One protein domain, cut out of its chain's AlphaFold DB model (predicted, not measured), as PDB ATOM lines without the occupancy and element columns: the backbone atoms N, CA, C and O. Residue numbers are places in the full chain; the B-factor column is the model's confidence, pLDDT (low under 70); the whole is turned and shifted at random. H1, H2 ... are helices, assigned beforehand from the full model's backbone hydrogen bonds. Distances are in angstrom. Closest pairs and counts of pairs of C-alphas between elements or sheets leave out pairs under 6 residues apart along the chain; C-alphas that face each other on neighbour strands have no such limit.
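What this domain is: This is residues 150 to 367 of the 794 residues of an uncharacterized protein of Lamprigera yunnana (UniProt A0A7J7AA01). With little regular structure, the printed part is an open spiral of small units, its short helices H1 to H8 strung one after another round an empty middle. Each link between them folds into a small hairpin of short antiparallel pairing. The 218 residues hold eight named helices, H1 to H8 in chain order, and no named strand; the class is all helix, with 75 residues in named elements. The whole is loose, radius of gyration of the C-alphas 23.7 A, spanning 67 by 48 by 48 A.

Where its parts are: H1, residues 160 to 170, is 16.3 A long and begins at C-alpha 160 (156.617, 174.033, 80.887). H2, residues 187 to 198, is 16.1 A long. H3, 214 to 221, H4, 241 to 248, H5, 268 to 275, and H6, 295 to 302, follow. H7, residues 322 to 333, is 16.6 A long. H8, residues 349 to 356, ends at C-alpha 356 (147.205, 185.898, 141.255).

How they stand to each other: Each helix is apart from each other helix. Residues 175 to 176 pair with 183 to 184, antiparallel, between H1 and H2. Every O i to N i+4 pair is within hydrogen-bond range in H3, H4, H5, H6 and H8, against 4 of 7 in H1, 6 of 8 in H2 and 5 of 8 in H7.

The domain as a whole: The C-alphas of Lys 160 and Cys 342, the two farthest apart, are 68.9 A apart. The printed part has no cut, and its links between helices are long. Mean pLDDT of the printed part is 82.5; residues 226 and 361 are under 70.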
ATOM      1  N   CYS A 150     161.865 167.891  86.196       76.44
ATOM      2  CA  CYS A 150     163.251 168.341  86.183       76.44
ATOM      3  C   CYS A 150     164.187 167.127  86.239       76.44
ATOM      4  O   CYS A 150     163.940 166.196  86.997       76.44
ATOM      5  N   ASN A 151     165.269 167.149  85.459       73.81
ATOM      6  CA  ASN A 151     166.248 166.055  85.443       73.81
ATOM      7  C   ASN A 151     167.299 166.196  86.562       73.81
ATOM      8  O   ASN A 151     168.025 165.252  86.844       73.81
ATOM      9  N   GLU A 152     167.394 167.376  87.184       71.62
ATOM     10  CA  GLU A 152     168.395 167.714  88.209       71.62
ATOM     11  C   GLU A 152     167.828 167.619  89.640       71.62
ATOM     12  O   GLU A 152     168.580 167.590  90.612       71.62
ATOM     13  N   CYS A 153     166.499 167.559  89.800       74.88
ATOM     14  CA  CYS A 153     165.851 167.246  91.075       74.88
ATOM     15  C   CYS A 153     164.400 166.779  90.886       74.88
ATOM     16  O   CYS A 153     163.796 166.985  89.839       74.88
ATOM     17  N   ASN A 154     163.781 166.256  91.949       74.88
ATOM     18  CA  ASN A 154     162.420 165.689  91.936       74.88
ATOM     19  C   ASN A 154     161.277 166.722  91.738       74.88
ATOM     20  O   ASN A 154     160.130 166.474  92.115       74.88
ATOM     21  N   TYR A 155     161.558 167.910  91.196       70.88
ATOM     22  CA  TYR A 155     160.541 168.907  90.880       70.88
ATOM     23  C   TYR A 155     159.748 168.507  89.637       70.88
ATOM     24  O   TYR A 155     160.300 168.282  88.563       70.88
ATOM     25  N   THR A 156     158.427 168.486  89.783       76.94
ATOM     26  CA  THR A 156     157.484 168.137  88.720       76.94
ATOM     27  C   THR A 156     156.423 169.227  88.611       76.94
ATOM     28  O   THR A 156     155.949 169.740  89.628       76.94
ATOM     29  N   THR A 157     156.030 169.602  87.396       77.56
ATOM     30  CA  THR A 157     155.001 170.626  87.168       77.56
ATOM     31  C   THR A 157     154.203 170.368  85.893       77.56
ATOM     32  O   THR A 157     154.733 169.865  84.911       77.56
ATOM     33  N   LEU A 158     152.933 170.770  85.883       82.06
ATOM     34  CA  LEU A 158     152.075 170.733  84.692       82.06
ATOM     35  C   LEU A 158     152.429 171.838  83.674       82.06
ATOM     36  O   LEU A 158     151.958 171.822  82.546       82.06
ATOM     37  N   ASN A 159     153.257 172.824  84.049       77.88
ATOM     38  CA  ASN A 159     153.523 174.004  83.226       77.88
ATOM     39  C   ASN A 159     155.001 174.098  82.800       77.88
ATOM     40  O   ASN A 159     155.882 174.397  83.612       77.88
ATOM     41  N   LYS A 160     155.271 173.944  81.495       76.44
ATOM     42  CA  LYS A 160     156.617 174.033  80.887       76.44
ATOM     43  C   LYS A 160     157.356 175.335  81.230       76.44
ATOM     44  O   LYS A 160     158.575 175.340  81.386       76.44
ATOM     45  N   SER A 161     156.648 176.454  81.387       77.06
ATOM     46  CA  SER A 161     157.239 177.741  81.786       77.06
ATOM     47  C   SER A 161     157.618 177.782  83.268       77.06
ATOM     48  O   SER A 161     158.604 178.429  83.624       77.06
ATOM     49  N   TYR A 162     156.911 177.052  84.136       76.06
ATOM     50  CA  TYR A 162     157.344 176.860  85.521       76.06
ATOM     51  C   TYR A 162     158.554 175.931  85.614       76.06
ATOM     52  O   TYR A 162     159.455 176.256  86.385       76.06
ATOM     53  N   LEU A 163     158.654 174.884  84.783       76.81
ATOM     54  CA  LEU A 163     159.869 174.062  84.720       76.81
ATOM     55  C   LEU A 163     161.070 174.888  84.233       76.81
ATOM     56  O   LEU A 163     162.087 174.944  84.919       76.81
ATOM     57  N   ARG A 164     160.934 175.629  83.122       75.62
ATOM     58  CA  ARG A 164     161.987 176.542  82.620       75.62
ATOM     59  C   ARG A 164     162.437 177.571  83.664       75.62
ATOM     60  O   ARG A 164     163.600 177.959  83.688       75.62
ATOM     61  N   ARG A 165     161.525 178.031  84.527       76.81
ATOM     62  CA  ARG A 165     161.827 178.949  85.637       76.81
ATOM     63  C   ARG A 165     162.465 178.241  86.835       76.81
ATOM     64  O   ARG A 165     163.249 178.868  87.540       76.81
ATOM     65  N   HIS A 166     162.118 176.979  87.066       77.06
ATOM     66  CA  HIS A 166     162.668 176.141  88.125       77.06
ATOM     67  C   HIS A 166     164.108 175.708  87.828       77.06
ATOM     68  O   HIS A 166     164.947 175.873  88.700       77.06
ATOM     69  N   VAL A 167     164.429 175.276  86.602       77.25
ATOM     70  CA  VAL A 167     165.797 174.850  86.222       77.25
ATOM     71  C   VAL A 167     166.834 175.963  86.448       77.25
ATOM     72  O   VAL A 167     167.979 175.697  86.791       77.25
ATOM     73  N   LYS A 168     166.429 177.242  86.385       76.75
ATOM     74  CA  LYS A 168     167.304 178.373  86.752       76.75
ATOM     75  C   LYS A 168     167.761 178.366  88.218       76.75
ATOM     76  O   LYS A 168     168.714 179.061  88.524       76.75
ATOM     77  N   ILE A 169     167.104 177.627  89.114       72.81
ATOM     78  CA  ILE A 169     167.463 177.508  90.541       72.81
ATOM     79  C   ILE A 169     168.716 176.641  90.736       72.81
ATOM     80  O   ILE A 169     169.402 176.809  91.739       72.81
ATOM     81  N   HIS A 170     169.041 175.767  89.780       73.06
ATOM     82  CA  HIS A 170     170.263 174.956  89.799       73.06
ATOM     83  C   HIS A 170     171.500 175.699  89.267       73.06
ATOM     84  O   HIS A 170     172.615 175.201  89.380       73.06
ATOM     85  N   LYS A 171     171.320 176.910  88.721       74.62
ATOM     86  CA  LYS A 171     172.422 177.806  88.353       74.62
ATOM     87  C   LYS A 171     172.882 178.633  89.550       74.62
ATOM     88  O   LYS A 171     172.119 178.871  90.486       74.62
ATOM     89  N   GLU A 172     174.121 179.118  89.500       71.25
ATOM     90  CA  GLU A 172     174.638 180.024  90.525       71.25
ATOM     91  C   GLU A 172     173.858 181.357  90.549       71.25
ATOM     92  O   GLU A 172     173.294 181.808  89.551       71.25
ATOM     93  N   ALA A 173     173.784 181.993  91.719       75.25
ATOM     94  CA  ALA A 173     172.986 183.194  91.943       75.25
ATOM     95  C   ALA A 173     173.626 184.461  91.335       75.25
ATOM     96  O   ALA A 173     174.272 185.246  92.033       75.25
ATOM     97  N   GLU A 174     173.383 184.674  90.039       80.81
ATOM     98  CA  GLU A 174     173.882 185.802  89.233       80.81
ATOM     99  C   GLU A 174     173.527 187.196  89.800       80.81
ATOM    100  O   GLU A 174     174.345 188.115  89.752       80.81
ATOM    101  N   TYR A 175     172.321 187.387  90.352       81.94
ATOM    102  CA  TYR A 175     171.830 188.708  90.764       81.94
ATOM    103  C   TYR A 175     172.003 188.938  92.269       81.94
ATOM    104  O   TYR A 175     171.351 188.290  93.091       81.94
ATOM    105  N   LYS A 176     172.841 189.911  92.634       84.62
ATOM    106  CA  LYS A 176     173.161 190.284  94.021       84.62
ATOM    107  C   LYS A 176     172.507 191.627  94.375       84.62
ATOM    108  O   LYS A 176     172.462 192.530  93.541       84.62
ATOM    109  N   CYS A 177     171.983 191.763  95.591       85.06
ATOM    110  CA  CYS A 177     171.577 193.056  96.137       85.06
ATOM    111  C   CYS A 177     172.820 193.890  96.487       85.06
ATOM    112  O   CYS A 177     173.853 193.335  96.851       85.06
ATOM    113  N   LYS A 178     172.725 195.219  96.350       83.88
ATOM    114  CA  LYS A 178     173.799 196.156  96.728       83.88
ATOM    115  C   LYS A 178     173.744 196.573  98.204       83.88
ATOM    116  O   LYS A 178     174.730 197.070  98.722       83.88
ATOM    117  N   GLU A 179     172.598 196.378  98.855       79.44
ATOM    118  CA  GLU A 179     172.288 196.908 100.193       79.44
ATOM    119  C   GLU A 179     172.256 195.814 101.279       79.44
ATOM    120  O   GLU A 179     172.181 196.115 102.467       79.44
ATOM    121  N   CYS A 180     172.313 194.531 100.896       80.75
ATOM    122  CA  CYS A 180     172.492 193.401 101.813       80.75
ATOM    123  C   CYS A 180     172.947 192.134 101.063       80.75
ATOM    124  O   CYS A 180     172.889 192.079  99.834       80.75
ATOM    125  N   ASP A 181     173.286 191.069 101.793       81.19
ATOM    126  CA  ASP A 181     173.813 189.801 101.251       81.19
ATOM    127  C   ASP A 181     172.824 188.956 100.418       81.19
ATOM    128  O   ASP A 181     173.094 187.792 100.103       81.19
ATOM    129  N   TYR A 182     171.650 189.488 100.065       77.38
ATOM    130  CA  TYR A 182     170.656 188.756  99.285       77.38
ATOM    131  C   TYR A 182     171.142 188.501  97.851       77.38
ATOM    132  O   TYR A 182     171.393 189.429  97.080       77.38
ATOM    133  N   LYS A 183     171.204 187.222  97.467       84.69
ATOM    134  CA  LYS A 183     171.550 186.759  96.114       84.69
ATOM    135  C   LYS A 183     170.408 185.923  95.544       84.69
ATOM    136  O   LYS A 183     169.727 185.204  96.277       84.69
ATOM    137  N   THR A 184     170.186 185.996  94.236       82.81
ATOM    138  CA  THR A 184     169.139 185.232  93.552       82.81
ATOM    139  C   THR A 184     169.475 184.969  92.084       82.81
ATOM    140  O   THR A 184     170.120 185.768  91.417       82.81
ATOM    141  N   VAL A 185     168.969 183.860  91.551       81.44
ATOM    142  CA  VAL A 185     169.062 183.469  90.129       81.44
ATOM    143  C   VAL A 185     168.084 184.237  89.221       81.44
ATOM    144  O   VAL A 185     167.958 183.958  88.030       81.44
ATOM    145  N   ARG A 186     167.295 185.164  89.786       81.25
ATOM    146  CA  ARG A 186     166.162 185.807  89.108       81.25
ATOM    147  C   ARG A 186     166.098 187.316  89.335       81.25
ATOM    148  O   ARG A 186     165.803 187.780  90.435       81.25
ATOM    149  N   LYS A 187     166.262 188.084  88.253       81.44
ATOM    150  CA  LYS A 187     166.175 189.555  88.238       81.44
ATOM    151  C   LYS A 187     164.850 190.089  88.799       81.44
ATOM    152  O   LYS A 187     164.840 191.141  89.432       81.44
ATOM    153  N   ASP A 188     163.738 189.376  88.609       81.00
ATOM    154  CA  ASP A 188     162.434 189.760  89.160       81.00
ATOM    155  C   ASP A 188     162.341 189.529  90.678       81.00
ATOM    156  O   ASP A 188     161.825 190.390  91.390       81.00
ATOM    157  N   CYS A 189     162.935 188.447  91.195       82.25
ATOM    158  CA  CYS A 189     163.102 188.244  92.637       82.25
ATOM    159  C   CYS A 189     163.984 189.337  93.263       82.25
ATOM    160  O   CYS A 189     163.650 189.837  94.335       82.25
ATOM    161  N   LEU A 190     165.061 189.765  92.584       84.75
ATOM    162  CA  LEU A 190     165.887 190.877  93.065       84.75
ATOM    163  C   LEU A 190     165.100 192.195  93.078       84.75
ATOM    164  O   LEU A 190     165.127 192.896  94.083       84.75
ATOM    165  N   LYS A 191     164.341 192.513  92.018       83.38
ATOM    166  CA  LYS A 191     163.467 193.702  91.990       83.38
ATOM    167  C   LYS A 191     162.444 193.702  93.133       83.38
ATOM    168  O   LYS A 191     162.224 194.740  93.746       83.38
ATOM    169  N   GLN A 192     161.828 192.556  93.438       80.38
ATOM    170  CA  GLN A 192     160.896 192.433  94.568       80.38
ATOM    171  C   GLN A 192     161.591 192.558  95.930       80.38
ATOM    172  O   GLN A 192     161.006 193.108  96.858       80.38
ATOM    173  N   HIS A 193     162.828 192.074  96.047       82.12
ATOM    174  CA  HIS A 193     163.632 192.214  97.255       82.12
ATOM    175  C   HIS A 193     164.095 193.661  97.490       82.12
ATOM    176  O   HIS A 193     163.959 194.152  98.602       82.12
ATOM    177  N   VAL A 194     164.575 194.372  96.461       82.25
ATOM    178  CA  VAL A 194     165.047 195.768  96.583       82.25
ATOM    179  C   VAL A 194     163.935 196.707  97.067       82.25
ATOM    180  O   VAL A 194     164.201 197.595  97.874       82.25
ATOM    181  N   LYS A 195     162.666 196.438  96.716       82.56
ATOM    182  CA  LYS A 195     161.504 197.141  97.296       82.56
ATOM    183  C   LYS A 195     161.408 197.055  98.826       82.56
ATOM    184  O   LYS A 195     160.670 197.836  99.406       82.56
ATOM    185  N   MET A 196     162.102 196.130  99.493       76.19
ATOM    186  CA  MET A 196     162.148 196.076 100.960       76.19
ATOM    187  C   MET A 196     163.025 197.169 101.580       76.19
ATOM    188  O   MET A 196     162.802 197.506 102.742       76.19
ATOM    189  N   HIS A 197     163.982 197.712 100.822       77.12
ATOM    190  CA  HIS A 197     164.884 198.773 101.274       77.12
ATOM    191  C   HIS A 197     164.428 200.146 100.772       77.12
ATOM    192  O   HIS A 197     164.288 201.069 101.567       77.12
ATOM    193  N   THR A 198     164.120 200.252  99.473       77.44
ATOM    194  CA  THR A 198     163.824 201.522  98.778       77.44
ATOM    195  C   THR A 198     162.356 201.721  98.400       77.44
ATOM    196  O   THR A 198     162.007 202.744  97.823       77.44
ATOM    197  N   GLY A 199     161.482 200.748  98.672       75.06
ATOM    198  CA  GLY A 199     160.060 200.855  98.345       75.06
ATOM    199  C   GLY A 199     159.272 201.626  99.400       75.06
ATOM    200  O   GLY A 199     159.412 201.359 100.597       75.06
ATOM    201  N   ASP A 200     158.386 202.511  98.939       76.12
ATOM    202  CA  ASP A 200     157.430 203.214  99.793       76.12
ATOM    203  C   ASP A 200     156.636 202.228 100.657       76.12
ATOM    204  O   ASP A 200     156.158 201.178 100.204       76.12
ATOM    205  N   LYS A 201     156.515 202.559 101.942       84.62
ATOM    206  CA  LYS A 201     155.831 201.717 102.920       84.62
ATOM    207  C   LYS A 201     154.364 202.119 102.972       84.62
ATOM    208  O   LYS A 201     154.035 203.242 103.327       84.62
ATOM    209  N   TYR A 202     153.484 201.170 102.683       83.56
ATOM    210  CA  TYR A 202     152.065 201.291 102.979       83.56
ATOM    211  C   TYR A 202     151.876 201.232 104.497       83.56
ATOM    212  O   TYR A 202     152.258 200.247 105.141       83.56
ATOM    213  N   GLU A 203     151.304 202.290 105.062       84.31
ATOM    214  CA  GLU A 203     151.127 202.462 106.505       84.31
ATOM    215  C   GLU A 203     149.672 202.206 106.911       84.31
ATOM    216  O   GLU A 203     148.734 202.556 106.190       84.31
ATOM    217  N   CYS A 204     149.468 201.573 108.064       85.88
ATOM    218  CA  CYS A 204     148.148 201.465 108.662       85.88
ATOM    219  C   CYS A 204     147.781 202.785 109.351       85.88
ATOM    220  O   CYS A 204     148.582 203.344 110.089       85.88
ATOM    221  N   LYS A 205     146.555 203.273 109.132       85.06
ATOM    222  CA  LYS A 205     146.058 204.497 109.783       85.06
ATOM    223  C   LYS A 205     145.692 204.294 111.259       85.06
ATOM    224  O   LYS A 205     145.528 205.269 111.978       85.06
ATOM    225  N   GLU A 206     145.543 203.043 111.689       81.56
ATOM    226  CA  GLU A 206     145.006 202.666 113.005       81.56
ATOM    227  C   GLU A 206     146.083 202.099 113.954       81.56
ATOM    228  O   GLU A 206     145.819 201.911 115.139       81.56
ATOM    229  N   CYS A 207     147.304 201.825 113.467       82.94
ATOM    230  CA  CYS A 207     148.466 201.492 114.301       82.94
ATOM    231  C   CYS A 207     149.792 201.608 113.524       82.94
ATOM    232  O   CYS A 207     149.795 201.678 112.298       82.94
ATOM    233  N   ASP A 208     150.929 201.496 114.218       82.31
ATOM    234  CA  ASP A 208     152.294 201.638 113.664       82.31
ATOM    235  C   ASP A 208     152.728 200.562 112.637       82.31
ATOM    236  O   ASP A 208     153.917 200.408 112.333       82.31
ATOM    237  N   TYR A 209     151.806 199.751 112.111       80.38
ATOM    238  CA  TYR A 209     152.125 198.712 111.138       80.38
ATOM    239  C   TYR A 209     152.425 199.304 109.757       80.38
ATOM    240  O   TYR A 209     151.569 199.910 109.114       80.38
ATOM    241  N   LYS A 210     153.638 199.041 109.260       86.50
ATOM    242  CA  LYS A 210     154.130 199.499 107.954       86.50
ATOM    243  C   LYS A 210     154.608 198.311 107.118       86.50
ATOM    244  O   LYS A 210     155.257 197.399 107.635       86.50
ATOM    245  N   THR A 211     154.306 198.293 105.819       85.38
ATOM    246  CA  THR A 211     154.690 197.192 104.919       85.38
ATOM    247  C   THR A 211     154.866 197.654 103.475       85.38
ATOM    248  O   THR A 211     154.112 198.479 102.988       85.38
ATOM    249  N   VAL A 212     155.823 197.084 102.739       86.44
ATOM    250  CA  VAL A 212     156.088 197.441 101.325       86.44
ATOM    251  C   VAL A 212     155.144 196.745 100.326       86.44
ATOM    252  O   VAL A 212     155.332 196.815  99.114       86.44
ATOM    253  N   TRP A 213     154.121 196.034 100.820       84.62
ATOM    254  CA  TRP A 213     153.159 195.286 100.004       84.62
ATOM    255  C   TRP A 213     151.717 195.622 100.390       84.62
ATOM    256  O   TRP A 213     151.249 195.196 101.445       84.62
ATOM    257  N   GLN A 214     150.968 196.261  99.488       83.75
ATOM    258  CA  GLN A 214     149.561 196.618  99.724       83.75
ATOM    259  C   GLN A 214     148.706 195.421 100.177       83.75
ATOM    260  O   GLN A 214     147.955 195.528 101.137       83.75
ATOM    261  N   ARG A 215     148.892 194.230  99.581       83.00
ATOM    262  CA  ARG A 215     148.185 192.996  99.994       83.00
ATOM    263  C   ARG A 215     148.426 192.621 101.464       83.00
ATOM    264  O   ARG A 215     147.549 192.026 102.089       83.00
ATOM    265  N   SER A 216     149.601 192.932 102.010       84.12
ATOM    266  CA  SER A 216     149.915 192.710 103.425       84.12
ATOM    267  C   SER A 216     149.200 193.727 104.311       84.12
ATOM    268  O   SER A 216     148.645 193.327 105.332       84.12
ATOM    269  N   LEU A 217     149.109 194.995 103.887       84.69
ATOM    270  CA  LEU A 217     148.321 196.009 104.592       84.69
ATOM    271  C   LEU A 217     146.825 195.657 104.574       84.69
ATOM    272  O   LEU A 217     146.199 195.625 105.625       84.69
ATOM    273  N   THR A 218     146.264 195.273 103.421       83.38
ATOM    274  CA  THR A 218     144.859 194.832 103.310       83.38
ATOM    275  C   THR A 218     144.550 193.621 104.198       83.38
ATOM    276  O   THR A 218     143.446 193.508 104.720       83.38
ATOM    277  N   LYS A 219     145.508 192.704 104.400       80.81
ATOM    278  CA  LYS A 219     145.368 191.602 105.369       80.81
ATOM    279  C   LYS A 219     145.473 192.076 106.821       80.81
ATOM    280  O   LYS A 219     144.793 191.517 107.674       80.81
ATOM    281  N   HIS A 220     146.326 193.057 107.096       81.94
ATOM    282  CA  HIS A 220     146.535 193.613 108.429       81.94
ATOM    283  C   HIS A 220     145.330 194.436 108.914       81.94
ATOM    284  O   HIS A 220     144.861 194.201 110.019       81.94
ATOM    285  N   VAL A 221     144.766 195.317 108.081       81.94
ATOM    286  CA  VAL A 221     143.612 196.179 108.430       81.94
ATOM    287  C   VAL A 221     142.369 195.368 108.842       81.94
ATOM    288  O   VAL A 221     141.548 195.832 109.629       81.94
ATOM    289  N   LYS A 222     142.263 194.095 108.425       80.81
ATOM    290  CA  LYS A 222     141.216 193.181 108.920       80.81
ATOM    291  C   LYS A 222     141.252 192.939 110.435       80.81
ATOM    292  O   LYS A 222     140.227 192.552 110.982       80.81
ATOM    293  N   ILE A 223     142.389 193.181 111.093       76.69
ATOM    294  CA  ILE A 223     142.542 193.128 112.555       76.69
ATOM    295  C   ILE A 223     141.732 194.236 113.231       76.69
ATOM    296  O   ILE A 223     141.071 193.959 114.225       76.69
ATOM    297  N   HIS A 224     141.733 195.449 112.677       77.00
ATOM    298  CA  HIS A 224     141.055 196.595 113.292       77.00
ATOM    299  C   HIS A 224     139.574 196.657 112.916       77.00
ATOM    300  O   HIS A 224     138.722 196.838 113.777       77.00
ATOM    301  N   THR A 225     139.236 196.357 111.656       75.38
ATOM    302  CA  THR A 225     137.834 196.348 111.173       75.38
ATOM    303  C   THR A 225     136.949 195.221 111.741       75.38
ATOM    304  O   THR A 225     135.828 195.045 111.275       75.38
ATOM    305  N   GLY A 226     137.445 194.394 112.672       66.12
ATOM    306  CA  GLY A 226     136.676 193.305 113.294       66.12
ATOM    307  C   GLY A 226     136.202 192.195 112.341       66.12
ATOM    308  O   GLY A 226     135.361 191.377 112.715       66.12
ATOM    309  N   ASN A 227     136.733 192.143 111.112       71.00
ATOM    310  CA  ASN A 227     136.350 191.189 110.067       71.00
ATOM    311  C   ASN A 227     136.970 189.799 110.316       71.00
ATOM    312  O   ASN A 227     137.833 189.319 109.573       71.00
ATOM    313  N   GLU A 228     136.533 189.168 111.404       80.25
ATOM    314  CA  GLU A 228     137.007 187.875 111.885       80.25
ATOM    315  C   GLU A 228     136.224 186.701 111.283       80.25
ATOM    316  O   GLU A 228     134.997 186.623 111.360       80.25
ATOM    317  N   TYR A 229     136.953 185.708 110.780       79.12
ATOM    318  CA  TYR A 229     136.425 184.376 110.516       79.12
ATOM    319  C   TYR A 229     136.261 183.643 111.854       79.12
ATOM    320  O   TYR A 229     137.249 183.340 112.530       79.12
ATOM    321  N   LYS A 230     135.012 183.369 112.241       82.69
ATOM    322  CA  LYS A 230     134.650 182.649 113.471       82.69
ATOM    323  C   LYS A 230     134.486 181.156 113.182       82.69
ATOM    324  O   LYS A 230     133.943 180.788 112.139       82.69
ATOM    325  N   CYS A 231     134.931 180.299 114.095       85.88
ATOM    326  CA  CYS A 231     134.521 178.901 114.100       85.88
ATOM    327  C   CYS A 231     133.042 178.799 114.509       85.88
ATOM    328  O   CYS A 231     132.548 179.630 115.268       85.88
ATOM    329  N   LYS A 232     132.324 177.803 113.974       84.12
ATOM    330  CA  LYS A 232     130.927 177.526 114.345       84.12
ATOM    331  C   LYS A 232     130.807 176.636 115.587       84.12
ATOM    332  O   LYS A 232     129.751 176.608 116.202       84.12
ATOM    333  N   GLU A 233     131.876 175.921 115.930       80.94
ATOM    334  CA  GLU A 233     131.880 174.841 116.927       80.94
ATOM    335  C   GLU A 233     132.631 175.222 118.216       80.94
ATOM    336  O   GLU A 233     132.578 174.499 119.206       80.94
ATOM    337  N   CYS A 234     133.322 176.368 118.235       84.00
ATOM    338  CA  CYS A 234     133.914 176.948 119.442       84.00
ATOM    339  C   CYS A 234     134.220 178.446 119.268       84.00
ATOM    340  O   CYS A 234     134.189 178.976 118.158       84.00
ATOM    341  N   ASP A 235     134.624 179.114 120.352       83.75
ATOM    342  CA  ASP A 235     134.928 180.556 120.394       83.75
ATOM    343  C   ASP A 235     136.179 180.999 119.603       83.75
ATOM    344  O   ASP A 235     136.640 182.136 119.741       83.75
ATOM    345  N   PHE A 236     136.779 180.126 118.788       80.88
ATOM    346  CA  PHE A 236     137.963 180.468 118.006       80.88
ATOM    347  C   PHE A 236     137.634 181.462 116.886       80.88
ATOM    348  O   PHE A 236     136.751 181.234 116.058       80.88
ATOM    349  N   LYS A 237     138.410 182.546 116.816       83.62
ATOM    350  CA  LYS A 237     138.286 183.596 115.802       83.62
ATOM    351  C   LYS A 237     139.646 183.900 115.186       83.62
ATOM    352  O   LYS A 237     140.679 183.803 115.848       83.62
ATOM    353  N   THR A 238     139.666 184.256 113.905       82.75
ATOM    354  CA  THR A 238     140.902 184.630 113.210       82.75
ATOM    355  C   THR A 238     140.639 185.531 112.009       82.75
ATOM    356  O   THR A 238     139.656 185.369 111.300       82.75
ATOM    357  N   VAL A 239     141.555 186.448 111.709       81.44
ATOM    358  CA  VAL A 239     141.461 187.343 110.537       81.44
ATOM    359  C   VAL A 239     141.901 186.688 109.218       81.44
ATOM    360  O   VAL A 239     141.839 187.314 108.159       81.44
ATOM    361  N   GLN A 240     142.365 185.431 109.246       79.56
ATOM    362  CA  GLN A 240     142.806 184.698 108.051       79.56
ATOM    363  C   GLN A 240     142.045 183.378 107.895       79.56
ATOM    364  O   GLN A 240     142.218 182.456 108.689       79.56
ATOM    365  N   ASN A 241     141.269 183.261 106.813       81.62
ATOM    366  CA  ASN A 241     140.499 182.057 106.475       81.62
ATOM    367  C   ASN A 241     141.369 180.780 106.467       81.62
ATOM    368  O   ASN A 241     140.943 179.735 106.944       81.62
ATOM    369  N   ASP A 242     142.622 180.870 106.012       82.00
ATOM    370  CA  ASP A 242     143.555 179.734 105.993       82.00
ATOM    371  C   ASP A 242     143.821 179.162 107.400       82.00
ATOM    372  O   ASP A 242     143.951 177.948 107.559       82.00
ATOM    373  N   TYR A 243     143.842 180.006 108.440       82.50
ATOM    374  CA  TYR A 243     143.949 179.543 109.826       82.50
ATOM    375  C   TYR A 243     142.637 178.959 110.347       82.50
ATOM    376  O   TYR A 243     142.692 177.981 111.088       82.50
ATOM    377  N   LEU A 244     141.474 179.479 109.932       84.25
ATOM    378  CA  LEU A 244     140.192 178.867 110.288       84.25
ATOM    379  C   LEU A 244     140.060 177.471 109.660       84.25
ATOM    380  O   LEU A 244     139.713 176.523 110.354       84.25
ATOM    381  N   LYS A 245     140.431 177.309 108.383       83.75
ATOM    382  CA  LYS A 245     140.446 176.007 107.690       83.75
ATOM    383  C   LYS A 245     141.358 174.976 108.356       83.75
ATOM    384  O   LYS A 245     141.040 173.795 108.351       83.75
ATOM    385  N   VAL A 246     142.493 175.401 108.918       83.44
ATOM    386  CA  VAL A 246     143.379 174.513 109.694       83.44
ATOM    387  C   VAL A 246     142.818 174.241 111.092       83.44
ATOM    388  O   VAL A 246     142.983 173.138 111.597       83.44
ATOM    389  N   HIS A 247     142.143 175.214 111.708       84.62
ATOM    390  CA  HIS A 247     141.507 175.060 113.015       84.62
ATOM    391  C   HIS A 247     140.303 174.104 112.985       84.62
ATOM    392  O   HIS A 247     140.203 173.260 113.865       84.62
ATOM    393  N   ILE A 248     139.430 174.182 111.972       84.44
ATOM    394  CA  ILE A 248     138.228 173.328 111.855       84.44
ATOM    395  C   ILE A 248     138.581 171.830 111.868       84.44
ATOM    396  O   ILE A 248     137.827 171.028 112.407       84.44
ATOM    397  N   LYS A 249     139.777 171.457 111.392       84.12
ATOM    398  CA  LYS A 249     140.291 170.077 111.445       84.12
ATOM    399  C   LYS A 249     140.432 169.493 112.853       84.12
ATOM    400  O   LYS A 249     140.574 168.284 112.991       84.12
ATOM    401  N   ILE A 250     140.438 170.341 113.884       80.62
ATOM    402  CA  ILE A 250     140.428 169.908 115.287       80.62
ATOM    403  C   ILE A 250     139.068 169.281 115.628       80.62
ATOM    404  O   ILE A 250     139.029 168.310 116.376       80.62
ATOM    405  N   HIS A 251     137.977 169.799 115.055       81.31
ATOM    406  CA  HIS A 251     136.616 169.328 115.325       81.31
ATOM    407  C   HIS A 251     136.193 168.196 114.388       81.31
ATOM    408  O   HIS A 251     135.610 167.219 114.844       81.31
ATOM    409  N   THR A 252     136.577 168.248 113.104       82.25
ATOM    410  CA  THR A 252     136.298 167.151 112.149       82.25
ATOM    411  C   THR A 252     137.116 165.883 112.413       82.25
ATOM    412  O   THR A 252     136.859 164.847 111.806       82.25
ATOM    413  N   GLY A 253     138.125 165.942 113.290       76.25
ATOM    414  CA  GLY A 253     139.023 164.819 113.565       76.25
ATOM    415  C   GLY A 253     140.049 164.537 112.457       76.25
ATOM    416  O   GLY A 253     140.728 163.509 112.518       76.25
ATOM    417  N   ASP A 254     140.208 165.448 111.485       81.94
ATOM    418  CA  ASP A 254     141.179 165.396 110.375       81.94
ATOM    419  C   ASP A 254     142.635 165.631 110.846       81.94
ATOM    420  O   ASP A 254     143.368 166.508 110.362       81.94
ATOM    421  N   GLU A 255     143.066 164.844 111.828       86.44
ATOM    422  CA  GLU A 255     144.373 164.924 112.461       86.44
ATOM    423  C   GLU A 255     145.397 163.995 111.796       86.44
ATOM    424  O   GLU A 255     145.194 162.789 111.643       86.44
ATOM    425  N   TYR A 256     146.582 164.531 111.506       83.69
ATOM    426  CA  TYR A 256     147.748 163.727 111.165       83.69
ATOM    427  C   TYR A 256     148.309 163.078 112.439       83.69
ATOM    428  O   TYR A 256     148.874 163.762 113.298       83.69
ATOM    429  N   LYS A 257     148.160 161.756 112.551       86.50
ATOM    430  CA  LYS A 257     148.683 160.935 113.655       86.50
ATOM    431  C   LYS A 257     150.117 160.481 113.355       86.50
ATOM    432  O   LYS A 257     150.440 160.177 112.205       86.50
ATOM    433  N   CYS A 258     150.976 160.423 114.370       87.44
ATOM    434  CA  CYS A 258     152.257 159.729 114.270       87.44
ATOM    435  C   CYS A 258     152.027 158.209 114.304       87.44
ATOM    436  O   CYS A 258     151.071 157.737 114.914       87.44
ATOM    437  N   LYS A 259     152.882 157.445 113.615       84.69
ATOM    438  CA  LYS A 259     152.833 155.971 113.620       84.69
ATOM    439  C   LYS A 259     153.564 155.358 114.821       84.69
ATOM    440  O   LYS A 259     153.342 154.200 115.133       84.69
ATOM    441  N   GLU A 260     154.437 156.134 115.463       81.06
ATOM    442  CA  GLU A 260     155.397 155.658 116.470       81.06
ATOM    443  C   GLU A 260     155.077 156.158 117.893       81.06
ATOM    444  O   GLU A 260     155.730 155.758 118.855       81.06
ATOM    445  N   CYS A 261     154.085 157.044 118.049       82.38
ATOM    446  CA  CYS A 261     153.531 157.450 119.344       82.38
ATOM    447  C   CYS A 261     152.170 158.151 119.187       82.38
ATOM    448  O   CYS A 261     151.787 158.542 118.086       82.38
ATOM    449  N   ASP A 262     151.491 158.421 120.306       85.00
ATOM    450  CA  ASP A 262     150.162 159.062 120.364       85.00
ATOM    451  C   ASP A 262     150.119 160.541 119.926       85.00
ATOM    452  O   ASP A 262     149.122 161.236 120.142       85.00
ATOM    453  N   PHE A 263     151.193 161.078 119.341       83.56
ATOM    454  CA  PHE A 263     151.228 162.463 118.887       83.56
ATOM    455  C   PHE A 263     150.313 162.678 117.677       83.56
ATOM    456  O   PHE A 263     150.436 162.011 116.649       83.56
ATOM    457  N   LYS A 264     149.441 163.683 117.777       86.69
ATOM    458  CA  LYS A 264     148.515 164.092 116.717       86.69
ATOM    459  C   LYS A 264     148.657 165.581 116.428       86.69
ATOM    460  O   LYS A 264     148.998 166.371 117.310       86.69
ATOM    461  N   THR A 265     148.411 165.979 115.184       86.25
ATOM    462  CA  THR A 265     148.385 167.392 114.795       86.25
ATOM    463  C   THR A 265     147.575 167.614 113.524       86.25
ATOM    464  O   THR A 265     147.696 166.870 112.559       86.25
ATOM    465  N   VAL A 266     146.822 168.710 113.451       86.00
ATOM    466  CA  VAL A 266     146.116 169.140 112.227       86.00
ATOM    467  C   VAL A 266     147.046 169.663 111.116       86.00
ATOM    468  O   VAL A 266     146.596 170.022 110.027       86.00
ATOM    469  N   ARG A 267     148.365 169.718 111.362       81.25
ATOM    470  CA  ARG A 267     149.367 170.293 110.450       81.25
ATOM    471  C   ARG A 267     150.434 169.288 110.010       81.25
ATOM    472  O   ARG A 267     151.312 168.905 110.780       81.25
ATOM    473  N   LYS A 268     150.432 168.949 108.716       82.62
ATOM    474  CA  LYS A 268     151.384 168.006 108.094       82.62
ATOM    475  C   LYS A 268     152.857 168.403 108.276       82.62
ATOM    476  O   LYS A 268     153.712 167.533 108.417       82.62
ATOM    477  N   ASP A 269     153.165 169.700 108.296       81.12
ATOM    478  CA  ASP A 269     154.522 170.205 108.537       81.12
ATOM    479  C   ASP A 269     154.984 169.993 109.988       81.12
ATOM    480  O   ASP A 269     156.149 169.663 110.215       81.12
ATOM    481  N   TYR A 270     154.065 170.075 110.955       82.81
ATOM    482  CA  TYR A 270     154.340 169.743 112.354       82.81
ATOM    483  C   TYR A 270     154.534 168.240 112.549       82.81
ATOM    484  O   TYR A 270     155.458 167.861 113.265       82.81
ATOM    485  N   LEU A 271     153.754 167.381 111.874       85.81
ATOM    486  CA  LEU A 271     154.001 165.935 111.925       85.81
ATOM    487  C   LEU A 271     155.370 165.592 111.316       85.81
ATOM    488  O   LEU A 271     156.144 164.862 111.926       85.81
ATOM    489  N   LYS A 272     155.723 166.169 110.157       84.38
ATOM    490  CA  LYS A 272     157.036 165.941 109.526       84.38
ATOM    491  C   LYS A 272     158.206 166.420 110.398       84.38
ATOM    492  O   LYS A 272     159.272 165.810 110.368       84.38
ATOM    493  N   ALA A 273     158.027 167.490 111.173       82.50
ATOM    494  CA  ALA A 273     159.008 167.904 112.173       82.50
ATOM    495  C   ALA A 273     159.042 166.945 113.377       82.50
ATOM    496  O   ALA A 273     160.120 166.598 113.848       82.50
ATOM    497  N   HIS A 274     157.883 166.486 113.848       83.94
ATOM    498  CA  HIS A 274     157.764 165.558 114.971       83.94
ATOM    499  C   HIS A 274     158.395 164.184 114.685       83.94
ATOM    500  O   HIS A 274     159.145 163.702 115.523       83.94
ATOM    501  N   VAL A 275     158.182 163.580 113.508       83.69
ATOM    502  CA  VAL A 275     158.719 162.240 113.166       83.69
ATOM    503  C   VAL A 275     160.253 162.174 113.272       83.69
ATOM    504  O   VAL A 275     160.800 161.175 113.729       83.69
ATOM    505  N   LYS A 276     160.959 163.285 113.007       82.88
ATOM    506  CA  LYS A 276     162.418 163.414 113.228       82.88
ATOM    507  C   LYS A 276     162.852 163.187 114.682       82.88
ATOM    508  O   LYS A 276     164.042 163.052 114.959       82.88
ATOM    509  N   ILE A 277     161.924 163.216 115.641       79.06
ATOM    510  CA  ILE A 277     162.209 162.890 117.040       79.06
ATOM    511  C   ILE A 277     162.559 161.405 117.175       79.06
ATOM    512  O   ILE A 277     163.483 161.104 117.937       79.06
ATOM    513  N   HIS A 278     161.880 160.539 116.413       77.19
ATOM    514  CA  HIS A 278     162.038 159.088 116.433       77.19
ATOM    515  C   HIS A 278     163.134 158.604 115.477       77.19
ATOM    516  O   HIS A 278     164.077 157.969 115.934       77.19
ATOM    517  N   THR A 279     163.105 159.012 114.198       78.75
ATOM    518  CA  THR A 279     164.085 158.555 113.182       78.75
ATOM    519  C   THR A 279     165.527 158.998 113.453       78.75
ATOM    520  O   THR A 279     166.460 158.545 112.802       78.75
ATOM    521  N   GLY A 280     165.736 159.929 114.388       72.25
ATOM    522  CA  GLY A 280     167.056 160.484 114.682       72.25
ATOM    523  C   GLY A 280     167.517 161.580 113.712       72.25
ATOM    524  O   GLY A 280     168.529 162.220 114.005       72.25
ATOM    525  N   ASP A 281     166.744 161.890 112.655       79.81
ATOM    526  CA  ASP A 281     166.993 162.927 111.622       79.81
ATOM    527  C   ASP A 281     166.829 164.378 112.123       79.81
ATOM    528  O   ASP A 281     166.260 165.276 111.471       79.81
ATOM    529  N   LYS A 282     167.324 164.608 113.335       84.75
ATOM    530  CA  LYS A 282     167.436 165.897 114.002       84.75
ATOM    531  C   LYS A 282     168.559 166.685 113.341       84.75
ATOM    532  O   LYS A 282     169.640 166.163 113.079       84.75
ATOM    533  N   TYR A 283     168.318 167.971 113.130       82.31
ATOM    534  CA  TYR A 283     169.358 168.925 112.781       82.31
ATOM    535  C   TYR A 283     170.373 168.973 113.931       82.31
ATOM    536  O   TYR A 283     170.013 169.362 115.047       82.31
ATOM    537  N   LYS A 284     171.600 168.522 113.662       85.12
ATOM    538  CA  LYS A 284     172.718 168.484 114.612       85.12
ATOM    539  C   LYS A 284     173.500 169.801 114.531       85.12
ATOM    540  O   LYS A 284     173.647 170.347 113.437       85.12
ATOM    541  N   CYS A 285     173.977 170.310 115.662       87.75
ATOM    542  CA  CYS A 285     175.091 171.255 115.667       87.75
ATOM    543  C   CYS A 285     176.383 170.503 115.312       87.75
ATOM    544  O   CYS A 285     176.472 169.303 115.568       87.75
ATOM    545  N   GLN A 286     177.347 171.188 114.693       86.38
ATOM    546  CA  GLN A 286     178.674 170.619 114.415       86.38
ATOM    547  C   GLN A 286     179.678 170.903 115.541       86.38
ATOM    548  O   GLN A 286     180.693 170.229 115.643       86.38
ATOM    549  N   GLU A 287     179.380 171.885 116.396       84.62
ATOM    550  CA  GLU A 287     180.284 172.397 117.436       84.62
ATOM    551  C   GLU A 287     179.914 171.890 118.844       84.62
ATOM    552  O   GLU A 287     180.651 172.105 119.802       84.62
ATOM    553  N   CYS A 288     178.767 171.215 118.994       86.12
ATOM    554  CA  CYS A 288     178.381 170.509 120.220       86.12
ATOM    555  C   CYS A 288     177.266 169.476 119.967       86.12
ATOM    556  O   CYS A 288     176.628 169.460 118.914       86.12
ATOM    557  N   ASP A 289     176.941 168.664 120.977       86.19
ATOM    558  CA  ASP A 289     175.917 167.606 120.914       86.19
ATOM    559  C   ASP A 289     174.455 168.065 120.741       86.19
ATOM    560  O   ASP A 289     173.530 167.242 120.772       86.19
ATOM    561  N   TYR A 290     174.196 169.362 120.553       83.50
ATOM    562  CA  TYR A 290     172.840 169.881 120.410       83.50
ATOM    563  C   TYR A 290     172.147 169.356 119.144       83.50
ATOM    564  O   TYR A 290     172.614 169.527 118.016       83.50
ATOM    565  N   LYS A 291     170.970 168.744 119.323       86.25
ATOM    566  CA  LYS A 291     170.172 168.120 118.256       86.25
ATOM    567  C   LYS A 291     168.722 168.586 118.361       86.25
ATOM    568  O   LYS A 291     168.128 168.538 119.434       86.25
ATOM    569  N   THR A 292     168.117 169.015 117.251       84.69
ATOM    570  CA  THR A 292     166.733 169.524 117.237       84.69
ATOM    571  C   THR A 292     165.938 169.123 115.996       84.69
ATOM    572  O   THR A 292     166.466 169.022 114.894       84.69
ATOM    573  N   ALA A 293     164.627 168.940 116.152       83.31
ATOM    574  CA  ALA A 293     163.706 168.687 115.043       83.31
ATOM    575  C   ALA A 293     163.542 169.891 114.085       83.31
ATOM    576  O   ALA A 293     163.134 169.716 112.937       83.31
ATOM    577  N   TRP A 294     163.874 171.112 114.529       80.38
ATOM    578  CA  TRP A 294     163.540 172.355 113.825       80.38
ATOM    579  C   TRP A 294     164.781 173.128 113.359       80.38
ATOM    580  O   TRP A 294     165.571 173.604 114.174       80.38
ATOM    581  N   LYS A 295     164.905 173.367 112.043       81.56
ATOM    582  CA  LYS A 295     166.009 174.156 111.452       81.56
ATOM    583  C   LYS A 295     166.110 175.574 112.037       81.56
ATOM    584  O   LYS A 295     167.207 176.097 112.200       81.56
ATOM    585  N   SER A 296     164.979 176.187 112.395       81.69
ATOM    586  CA  SER A 296     164.927 177.493 113.068       81.69
ATOM    587  C   SER A 296     165.515 177.457 114.483       81.69
ATOM    588  O   SER A 296     166.179 178.408 114.887       81.69
ATOM    589  N   SER A 297     165.322 176.360 115.225       85.69
ATOM    590  CA  SER A 297     165.950 176.163 116.532       85.69
ATOM    591  C   SER A 297     167.454 175.936 116.411       85.69
ATOM    592  O   SER A 297     168.185 176.514 117.206       85.69
ATOM    593  N   LEU A 298     167.926 175.195 115.396       86.62
ATOM    594  CA  LEU A 298     169.368 175.052 115.160       86.62
ATOM    595  C   LEU A 298     170.001 176.400 114.782       86.62
ATOM    596  O   LEU A 298     170.990 176.790 115.389       86.62
ATOM    597  N   LYS A 299     169.396 177.162 113.856       85.81
ATOM    598  CA  LYS A 299     169.894 178.503 113.490       85.81
ATOM    599  C   LYS A 299     169.925 179.465 114.686       85.81
ATOM    600  O   LYS A 299     170.800 180.319 114.751       85.81
ATOM    601  N   ALA A 300     168.980 179.348 115.619       85.38
ATOM    602  CA  ALA A 300     169.025 180.111 116.862       85.38
ATOM    603  C   ALA A 300     170.135 179.612 117.804       85.38
ATOM    604  O   ALA A 300     170.794 180.429 118.423       85.38
ATOM    605  N   HIS A 301     170.357 178.302 117.904       87.94
ATOM    606  CA  HIS A 301     171.393 177.719 118.758       87.94
ATOM    607  C   HIS A 301     172.824 178.035 118.286       87.94
ATOM    608  O   HIS A 301     173.650 178.382 119.120       87.94
ATOM    609  N   ILE A 302     173.104 178.014 116.976       87.25
ATOM    610  CA  ILE A 302     174.443 178.315 116.416       87.25
ATOM    611  C   ILE A 302     174.971 179.695 116.862       87.25
ATOM    612  O   ILE A 302     176.170 179.864 117.048       87.25
ATOM    613  N   LYS A 303     174.078 180.657 117.143       87.69
ATOM    614  CA  LYS A 303     174.434 181.986 117.678       87.69
ATOM    615  C   LYS A 303     175.178 181.956 119.020       87.69
ATOM    616  O   LYS A 303     175.797 182.955 119.362       87.69
ATOM    617  N   ILE A 304     175.089 180.860 119.783       85.81
ATOM    618  CA  ILE A 304     175.874 180.675 121.015       85.81
ATOM    619  C   ILE A 304     177.362 180.562 120.668       85.81
ATOM    620  O   ILE A 304     178.192 181.142 121.359       85.81
ATOM    621  N   HIS A 305     177.694 179.850 119.587       83.75
ATOM    622  CA  HIS A 305     179.075 179.602 119.182       83.75
ATOM    623  C   HIS A 305     179.667 180.767 118.381       83.75
ATOM    624  O   HIS A 305     180.785 181.189 118.653       83.75
ATOM    625  N   THR A 306     178.895 181.369 117.466       85.44
ATOM    626  CA  THR A 306     179.361 182.533 116.683       85.44
ATOM    627  C   THR A 306     179.437 183.834 117.489       85.44
ATOM    628  O   THR A 306     179.910 184.847 116.983       85.44
ATOM    629  N   GLY A 307     178.931 183.855 118.727       80.62
ATOM    630  CA  GLY A 307     178.851 185.063 119.552       80.62
ATOM    631  C   GLY A 307     177.769 186.067 119.124       80.62
ATOM    632  O   GLY A 307     177.640 187.117 119.764       80.62
ATOM    633  N   ASP A 308     176.946 185.739 118.115       86.56
ATOM    634  CA  ASP A 308     175.812 186.526 117.585       86.56
ATOM    635  C   ASP A 308     174.592 186.577 118.538       86.56
ATOM    636  O   ASP A 308     173.418 186.541 118.122       86.56
ATOM    637  N   GLU A 309     174.854 186.612 119.838       89.31
ATOM    638  CA  GLU A 309     173.861 186.698 120.894       89.31
ATOM    639  C   GLU A 309     173.346 188.131 121.063       89.31
ATOM    640  O   GLU A 309     174.085 189.111 120.969       89.31
ATOM    641  N   TYR A 310     172.063 188.268 121.393       87.75
ATOM    642  CA  TYR A 310     171.497 189.535 121.834       87.75
ATOM    643  C   TYR A 310     171.935 189.788 123.283       87.75
ATOM    644  O   TYR A 310     171.470 189.108 124.202       87.75
ATOM    645  N   LYS A 311     172.842 190.747 123.470       88.88
ATOM    646  CA  LYS A 311     173.388 191.161 124.770       88.88
ATOM    647  C   LYS A 311     172.521 192.274 125.371       88.88
ATOM    648  O   LYS A 311     172.024 193.126 124.636       88.88
ATOM    649  N   CYS A 312     172.329 192.272 126.686       89.25
ATOM    650  CA  CYS A 312     171.811 193.437 127.395       89.25
ATOM    651  C   CYS A 312     172.913 194.499 127.510       89.25
ATOM    652  O   CYS A 312     174.081 194.164 127.672       89.25
ATOM    653  N   THR A 313     172.545 195.776 127.413       88.50
ATOM    654  CA  THR A 313     173.467 196.902 127.626       88.50
ATOM    655  C   THR A 313     173.627 197.265 129.102       88.50
ATOM    656  O   THR A 313     174.584 197.939 129.452       88.50
ATOM    657  N   GLN A 314     172.700 196.822 129.961       85.50
ATOM    658  CA  GLN A 314     172.617 197.212 131.376       85.50
ATOM    659  C   GLN A 314     173.103 196.111 132.335       85.50
ATOM    660  O   GLN A 314     173.257 196.354 133.526       85.50
ATOM    661  N   CYS A 315     173.356 194.892 131.843       85.62
ATOM    662  CA  CYS A 315     173.996 193.822 132.611       85.62
ATOM    663  C   CYS A 315     174.561 192.727 131.688       85.62
ATOM    664  O   CYS A 315     174.288 192.699 130.489       85.62
ATOM    665  N   TYR A 316     175.280 191.756 132.255       85.75
ATOM    666  CA  TYR A 316     175.923 190.653 131.521       85.75
ATOM    667  C   TYR A 316     174.968 189.622 130.876       85.75
ATOM    668  O   TYR A 316     175.426 188.596 130.369       85.75
ATOM    669  N   TYR A 317     173.649 189.847 130.880       84.75
ATOM    670  CA  TYR A 317     172.676 188.919 130.298       84.75
ATOM    671  C   TYR A 317     172.807 188.823 128.770       84.75
ATOM    672  O   TYR A 317     172.808 189.829 128.058       84.75
ATOM    673  N   LYS A 318     172.839 187.590 128.255       88.19
ATOM    674  CA  LYS A 318     172.880 187.275 126.820       88.19
ATOM    675  C   LYS A 318     171.780 186.285 126.454       88.19
ATOM    676  O   LYS A 318     171.358 185.469 127.274       88.19
ATOM    677  N   THR A 319     171.296 186.348 125.217       88.69
ATOM    678  CA  THR A 319     170.323 185.377 124.705       88.69
ATOM    679  C   THR A 319     170.309 185.301 123.184       88.69
ATOM    680  O   THR A 319     170.385 186.306 122.485       88.69
ATOM    681  N   VAL A 320     170.093 184.110 122.629       88.56
ATOM    682  CA  VAL A 320     169.981 183.922 121.172       88.56
ATOM    683  C   VAL A 320     168.647 184.375 120.563       88.56
ATOM    684  O   VAL A 320     168.482 184.346 119.341       88.56
ATOM    685  N   ARG A 321     167.662 184.789 121.377       85.19
ATOM    686  CA  ARG A 321     166.320 185.188 120.905       85.19
ATOM    687  C   ARG A 321     165.984 186.628 121.289       85.19
ATOM    688  O   ARG A 321     165.804 186.932 122.463       85.19
ATOM    689  N   LYS A 322     165.752 187.488 120.288       85.25
ATOM    690  CA  LYS A 322     165.417 188.916 120.476       85.25
ATOM    691  C   LYS A 322     164.247 189.168 121.444       85.25
ATOM    692  O   LYS A 322     164.285 190.139 122.192       85.25
ATOM    693  N   HIS A 323     163.226 188.303 121.471       84.06
ATOM    694  CA  HIS A 323     162.110 188.459 122.416       84.06
ATOM    695  C   HIS A 323     162.519 188.206 123.872       84.06
ATOM    696  O   HIS A 323     162.026 188.903 124.745       84.06
ATOM    697  N   CYS A 324     163.445 187.277 124.137       86.69
ATOM    698  CA  CYS A 324     163.961 187.046 125.487       86.69
ATOM    699  C   CYS A 324     164.742 188.263 125.993       86.69
ATOM    700  O   CYS A 324     164.609 188.608 127.161       86.69
ATOM    701  N   LEU A 325     165.478 188.964 125.117       89.00
ATOM    702  CA  LEU A 325     166.120 190.225 125.495       89.00
ATOM    703  C   LEU A 325     165.075 191.317 125.764       89.00
ATOM    704  O   LEU A 325     165.170 191.999 126.777       89.00
ATOM    705  N   LYS A 326     164.045 191.453 124.913       87.25
ATOM    706  CA  LYS A 326     162.959 192.426 125.139       87.25
ATOM    707  C   LYS A 326     162.182 192.152 126.436       87.25
ATOM    708  O   LYS A 326     161.766 193.098 127.089       87.25
ATOM    709  N   GLU A 327     161.985 190.888 126.815       87.56
ATOM    710  CA  GLU A 327     161.422 190.530 128.125       87.56
ATOM    711  C   GLU A 327     162.388 190.849 129.272       87.56
ATOM    712  O   GLU A 327     161.952 191.371 130.288       87.56
ATOM    713  N   HIS A 328     163.684 190.569 129.117       87.88
ATOM    714  CA  HIS A 328     164.693 190.821 130.147       87.88
ATOM    715  C   HIS A 328     164.904 192.317 130.436       87.88
ATOM    716  O   HIS A 328     165.004 192.698 131.596       87.88
ATOM    717  N   VAL A 329     164.924 193.178 129.410       87.75
ATOM    718  CA  VAL A 329     165.134 194.632 129.578       87.75
ATOM    719  C   VAL A 329     164.061 195.285 130.462       87.75
ATOM    720  O   VAL A 329     164.353 196.277 131.121       87.75
ATOM    721  N   LYS A 330     162.871 194.679 130.573       87.94
ATOM    722  CA  LYS A 330     161.808 195.131 131.485       87.94
ATOM    723  C   LYS A 330     162.192 195.116 132.964       87.94
ATOM    724  O   LYS A 330     161.586 195.851 133.733       87.94
ATOM    725  N   ILE A 331     163.165 194.287 133.359       85.88
ATOM    726  CA  ILE A 331     163.688 194.268 134.735       85.88
ATOM    727  C   ILE A 331     164.340 195.621 135.049       85.88
ATOM    728  O   ILE A 331     164.102 196.186 136.109       85.88
ATOM    729  N   HIS A 332     165.115 196.164 134.104       84.88
ATOM    730  CA  HIS A 332     165.861 197.410 134.306       84.88
ATOM    731  C   HIS A 332     165.015 198.663 134.060       84.88
ATOM    732  O   HIS A 332     165.214 199.668 134.730       84.88
ATOM    733  N   THR A 333     164.048 198.617 133.135       85.75
ATOM    734  CA  THR A 333     163.132 199.753 132.891       85.75
ATOM    735  C   THR A 333     161.994 199.855 133.909       85.75
ATOM    736  O   THR A 333     161.242 200.825 133.883       85.75
ATOM    737  N   GLY A 334     161.820 198.861 134.786       80.88
ATOM    738  CA  GLY A 334     160.696 198.801 135.723       80.88
ATOM    739  C   GLY A 334     159.348 198.421 135.088       80.88
ATOM    740  O   GLY A 334     158.340 198.399 135.799       80.88
ATOM    741  N   ASP A 335     159.322 198.053 133.796       86.75
ATOM    742  CA  ASP A 335     158.150 197.598 133.009       86.75
ATOM    743  C   ASP A 335     157.653 196.183 133.395       86.75
ATOM    744  O   ASP A 335     157.237 195.359 132.556       86.75
ATOM    745  N   GLU A 336     157.729 195.870 134.683       88.75
ATOM    746  CA  GLU A 336     157.335 194.604 135.275       88.75
ATOM    747  C   GLU A 336     155.832 194.556 135.566       88.75
ATOM    748  O   GLU A 336     155.217 195.517 136.032       88.75
ATOM    749  N   TYR A 337     155.228 193.387 135.367       87.12
ATOM    750  CA  TYR A 337     153.874 193.116 135.833       87.12
ATOM    751  C   TYR A 337     153.911 192.869 137.345       87.12
ATOM    752  O   TYR A 337     154.378 191.820 137.796       87.12
ATOM    753  N   LYS A 338     153.420 193.842 138.116       88.44
ATOM    754  CA  LYS A 338     153.300 193.783 139.579       88.44
ATOM    755  C   LYS A 338     151.972 193.129 139.978       88.44
ATOM    756  O   LYS A 338     150.951 193.356 139.323       88.44
ATOM    757  N   CYS A 339     151.973 192.326 141.037       88.44
ATOM    758  CA  CYS A 339     150.744 191.937 141.719       88.44
ATOM    759  C   CYS A 339     150.161 193.148 142.468       88.44
ATOM    760  O   CYS A 339     150.890 194.069 142.827       88.44
ATOM    761  N   LYS A 340     148.836 193.169 142.654       88.12
ATOM    762  CA  LYS A 340     148.147 194.196 143.454       88.12
ATOM    763  C   LYS A 340     148.025 193.819 144.933       88.12
ATOM    764  O   LYS A 340     147.737 194.681 145.747       88.12
ATOM    765  N   GLU A 341     148.208 192.540 145.248       84.44
ATOM    766  CA  GLU A 341     147.887 191.936 146.548       84.44
ATOM    767  C   GLU A 341     149.148 191.515 147.328       84.44
ATOM    768  O   GLU A 341     149.059 191.141 148.492       84.44
ATOM    769  N   CYS A 342     150.332 191.578 146.704       85.31
ATOM    770  CA  CYS A 342     151.633 191.434 147.362       85.31
ATOM    771  C   CYS A 342     152.773 191.975 146.477       85.31
ATOM    772  O   CYS A 342     152.570 192.271 145.298       85.31
ATOM    773  N   ASP A 343     153.999 192.011 147.005       86.88
ATOM    774  CA  ASP A 343     155.196 192.543 146.329       86.88
ATOM    775  C   ASP A 343     155.716 191.718 145.135       86.88
ATOM    776  O   ASP A 343     156.792 191.996 144.600       86.88
ATOM    777  N   PHE A 344     154.987 190.692 144.689       85.12
ATOM    778  CA  PHE A 344     155.414 189.849 143.577       85.12
ATOM    779  C   PHE A 344     155.445 190.620 142.250       85.12
ATOM    780  O   PHE A 344     154.431 191.151 141.787       85.12
ATOM    781  N   LYS A 345     156.604 190.609 141.583       87.56
ATOM    782  CA  LYS A 345     156.829 191.231 140.270       87.56
ATOM    783  C   LYS A 345     157.300 190.195 139.259       87.56
ATOM    784  O   LYS A 345     157.962 189.216 139.601       87.56
ATOM    785  N   THR A 346     156.949 190.386 137.990       88.44
ATOM    786  CA  THR A 346     157.457 189.536 136.910       88.44
ATOM    787  C   THR A 346     157.385 190.209 135.544       88.44
ATOM    788  O   THR A 346     156.398 190.848 135.194       88.44
ATOM    789  N   VAL A 347     158.378 189.979 134.687       87.62
ATOM    790  CA  VAL A 347     158.369 190.477 133.299       87.62
ATOM    791  C   VAL A 347     157.370 189.764 132.371       87.62
ATOM    792  O   VAL A 347     157.172 190.191 131.232       87.62
ATOM    793  N   ARG A 348     156.704 188.691 132.835       84.44
ATOM    794  CA  ARG A 348     155.783 187.857 132.037       84.44
ATOM    795  C   ARG A 348     154.341 187.876 132.548       84.44
ATOM    796  O   ARG A 348     154.029 187.301 133.587       84.44
ATOM    797  N   LYS A 349     153.418 188.418 131.745       85.50
ATOM    798  CA  LYS A 349     151.978 188.524 132.071       85.50
ATOM    799  C   LYS A 349     151.331 187.182 132.452       85.50
ATOM    800  O   LYS A 349     150.479 187.136 133.333       85.50
ATOM    801  N   ASN A 350     151.736 186.084 131.816       82.25
ATOM    802  CA  ASN A 350     151.248 184.739 132.138       82.25
ATOM    803  C   ASN A 350     151.760 184.224 133.495       82.25
ATOM    804  O   ASN A 350     151.017 183.525 134.174       82.25
ATOM    805  N   HIS A 351     152.970 184.603 133.925       84.00
ATOM    806  CA  HIS A 351     153.446 184.286 135.275       84.00
ATOM    807  C   HIS A 351     152.647 185.060 136.330       84.00
ATOM    808  O   HIS A 351     152.271 184.468 137.335       84.00
ATOM    809  N   LEU A 352     152.310 186.336 136.080       87.12
ATOM    810  CA  LEU A 352     151.427 187.084 136.979       87.12
ATOM    811  C   LEU A 352     150.024 186.453 137.036       87.12
ATOM    812  O   LEU A 352     149.486 186.271 138.121       87.12
ATOM    813  N   LYS A 353     149.454 186.045 135.892       84.56
ATOM    814  CA  LYS A 353     148.138 185.378 135.850       84.56
ATOM    815  C   LYS A 353     148.106 184.059 136.635       84.56
ATOM    816  O   LYS A 353     147.079 183.741 137.225       84.56
ATOM    817  N   ASP A 354     149.192 183.288 136.637       81.19
ATOM    818  CA  ASP A 354     149.289 182.079 137.465       81.19
ATOM    819  C   ASP A 354     149.621 182.387 138.935       81.19
ATOM    820  O   ASP A 354     149.260 181.600 139.805       81.19
ATOM    821  N   HIS A 355     150.269 183.517 139.232       83.62
ATOM    822  CA  HIS A 355     150.520 183.974 140.600       83.62
ATOM    823  C   HIS A 355     149.242 184.471 141.296       83.62
ATOM    824  O   HIS A 355     148.981 184.056 142.417       83.62
ATOM    825  N   VAL A 356     148.415 185.298 140.642       84.50
ATOM    826  CA  VAL A 356     147.205 185.898 141.255       84.50
ATOM    827  C   VAL A 356     146.207 184.840 141.762       84.50
ATOM    828  O   VAL A 356     145.553 185.054 142.776       84.50
ATOM    829  N   LYS A 357     146.183 183.642 141.162       82.25
ATOM    830  CA  LYS A 357     145.409 182.473 141.639       82.25
ATOM    831  C   LYS A 357     145.787 181.982 143.042       82.25
ATOM    832  O   LYS A 357     145.083 181.159 143.625       82.25
ATOM    833  N   ILE A 358     146.934 182.402 143.576       79.06
ATOM    834  CA  ILE A 358     147.313 182.125 144.966       79.06
ATOM    835  C   ILE A 358     146.360 182.867 145.914       79.06
ATOM    836  O   ILE A 358     145.935 182.266 146.907       79.06
ATOM    837  N   HIS A 359     145.987 184.099 145.548       79.00
ATOM    838  CA  HIS A 359     145.151 185.013 146.327       79.00
ATOM    839  C   HIS A 359     143.661 184.874 145.997       79.00
ATOM    840  O   HIS A 359     142.869 184.663 146.908       79.00
ATOM    841  N   SER A 360     143.279 184.859 144.710       77.69
ATOM    842  CA  SER A 360     141.863 184.847 144.282       77.69
ATOM    843  C   SER A 360     141.086 183.568 144.617       77.69
ATOM    844  O   SER A 360     139.894 183.475 144.346       77.69
ATOM    845  N   GLY A 361     141.752 182.542 145.150       68.25
ATOM    846  CA  GLY A 361     141.143 181.241 145.421       68.25
ATOM    847  C   GLY A 361     140.958 180.350 144.186       68.25
ATOM    848  O   GLY A 361     140.732 179.159 144.382       68.25
ATOM    849  N   ASP A 362     141.156 180.863 142.958       76.75
ATOM    850  CA  ASP A 362     141.057 180.153 141.659       76.75
ATOM    851  C   ASP A 362     142.169 179.102 141.442       76.75
ATOM    852  O   ASP A 362     142.932 179.105 140.463       76.75
ATOM    853  N   LYS A 363     142.302 178.192 142.397       81.25
ATOM    854  CA  LYS A 363     143.282 177.116 142.416       81.25
ATOM    855  C   LYS A 363     142.720 175.931 141.636       81.25
ATOM    856  O   LYS A 363     141.533 175.634 141.664       81.25
ATOM    857  N   TYR A 364     143.593 175.224 140.932       80.50
ATOM    858  CA  TYR A 364     143.260 173.933 140.350       80.50
ATOM    859  C   TYR A 364     143.116 172.916 141.484       80.50
ATOM    860  O   TYR A 364     144.093 172.639 142.184       80.50
ATOM    861  N   GLU A 365     141.911 172.387 141.657       85.19
ATOM    862  CA  GLU A 365     141.558 171.454 142.729       85.19
ATOM    863  C   GLU A 365     141.655 170.001 142.253       85.19
ATOM    864  O   GLU A 365     141.361 169.690 141.094       85.19
ATOM    865  N   CYS A 366     142.077 169.103 143.142       85.38
ATOM    866  CA  CYS A 366     141.937 167.672 142.926       85.38
ATOM    867  C   CYS A 366     140.481 167.253 143.163       85.38
ATOM    868  O   CYS A 366     139.813 167.773 144.049       85.38
ATOM    869  N   LYS A 367     139.977 166.305 142.363       86.50
ATOM    870  CA  LYS A 367     138.633 165.732 142.557       86.50
ATOM    871  C   LYS A 367     138.601 164.618 143.608       86.50
ATOM    872  O   LYS A 367     137.525 164.178 143.986       86.50
TER     873      LYS A 367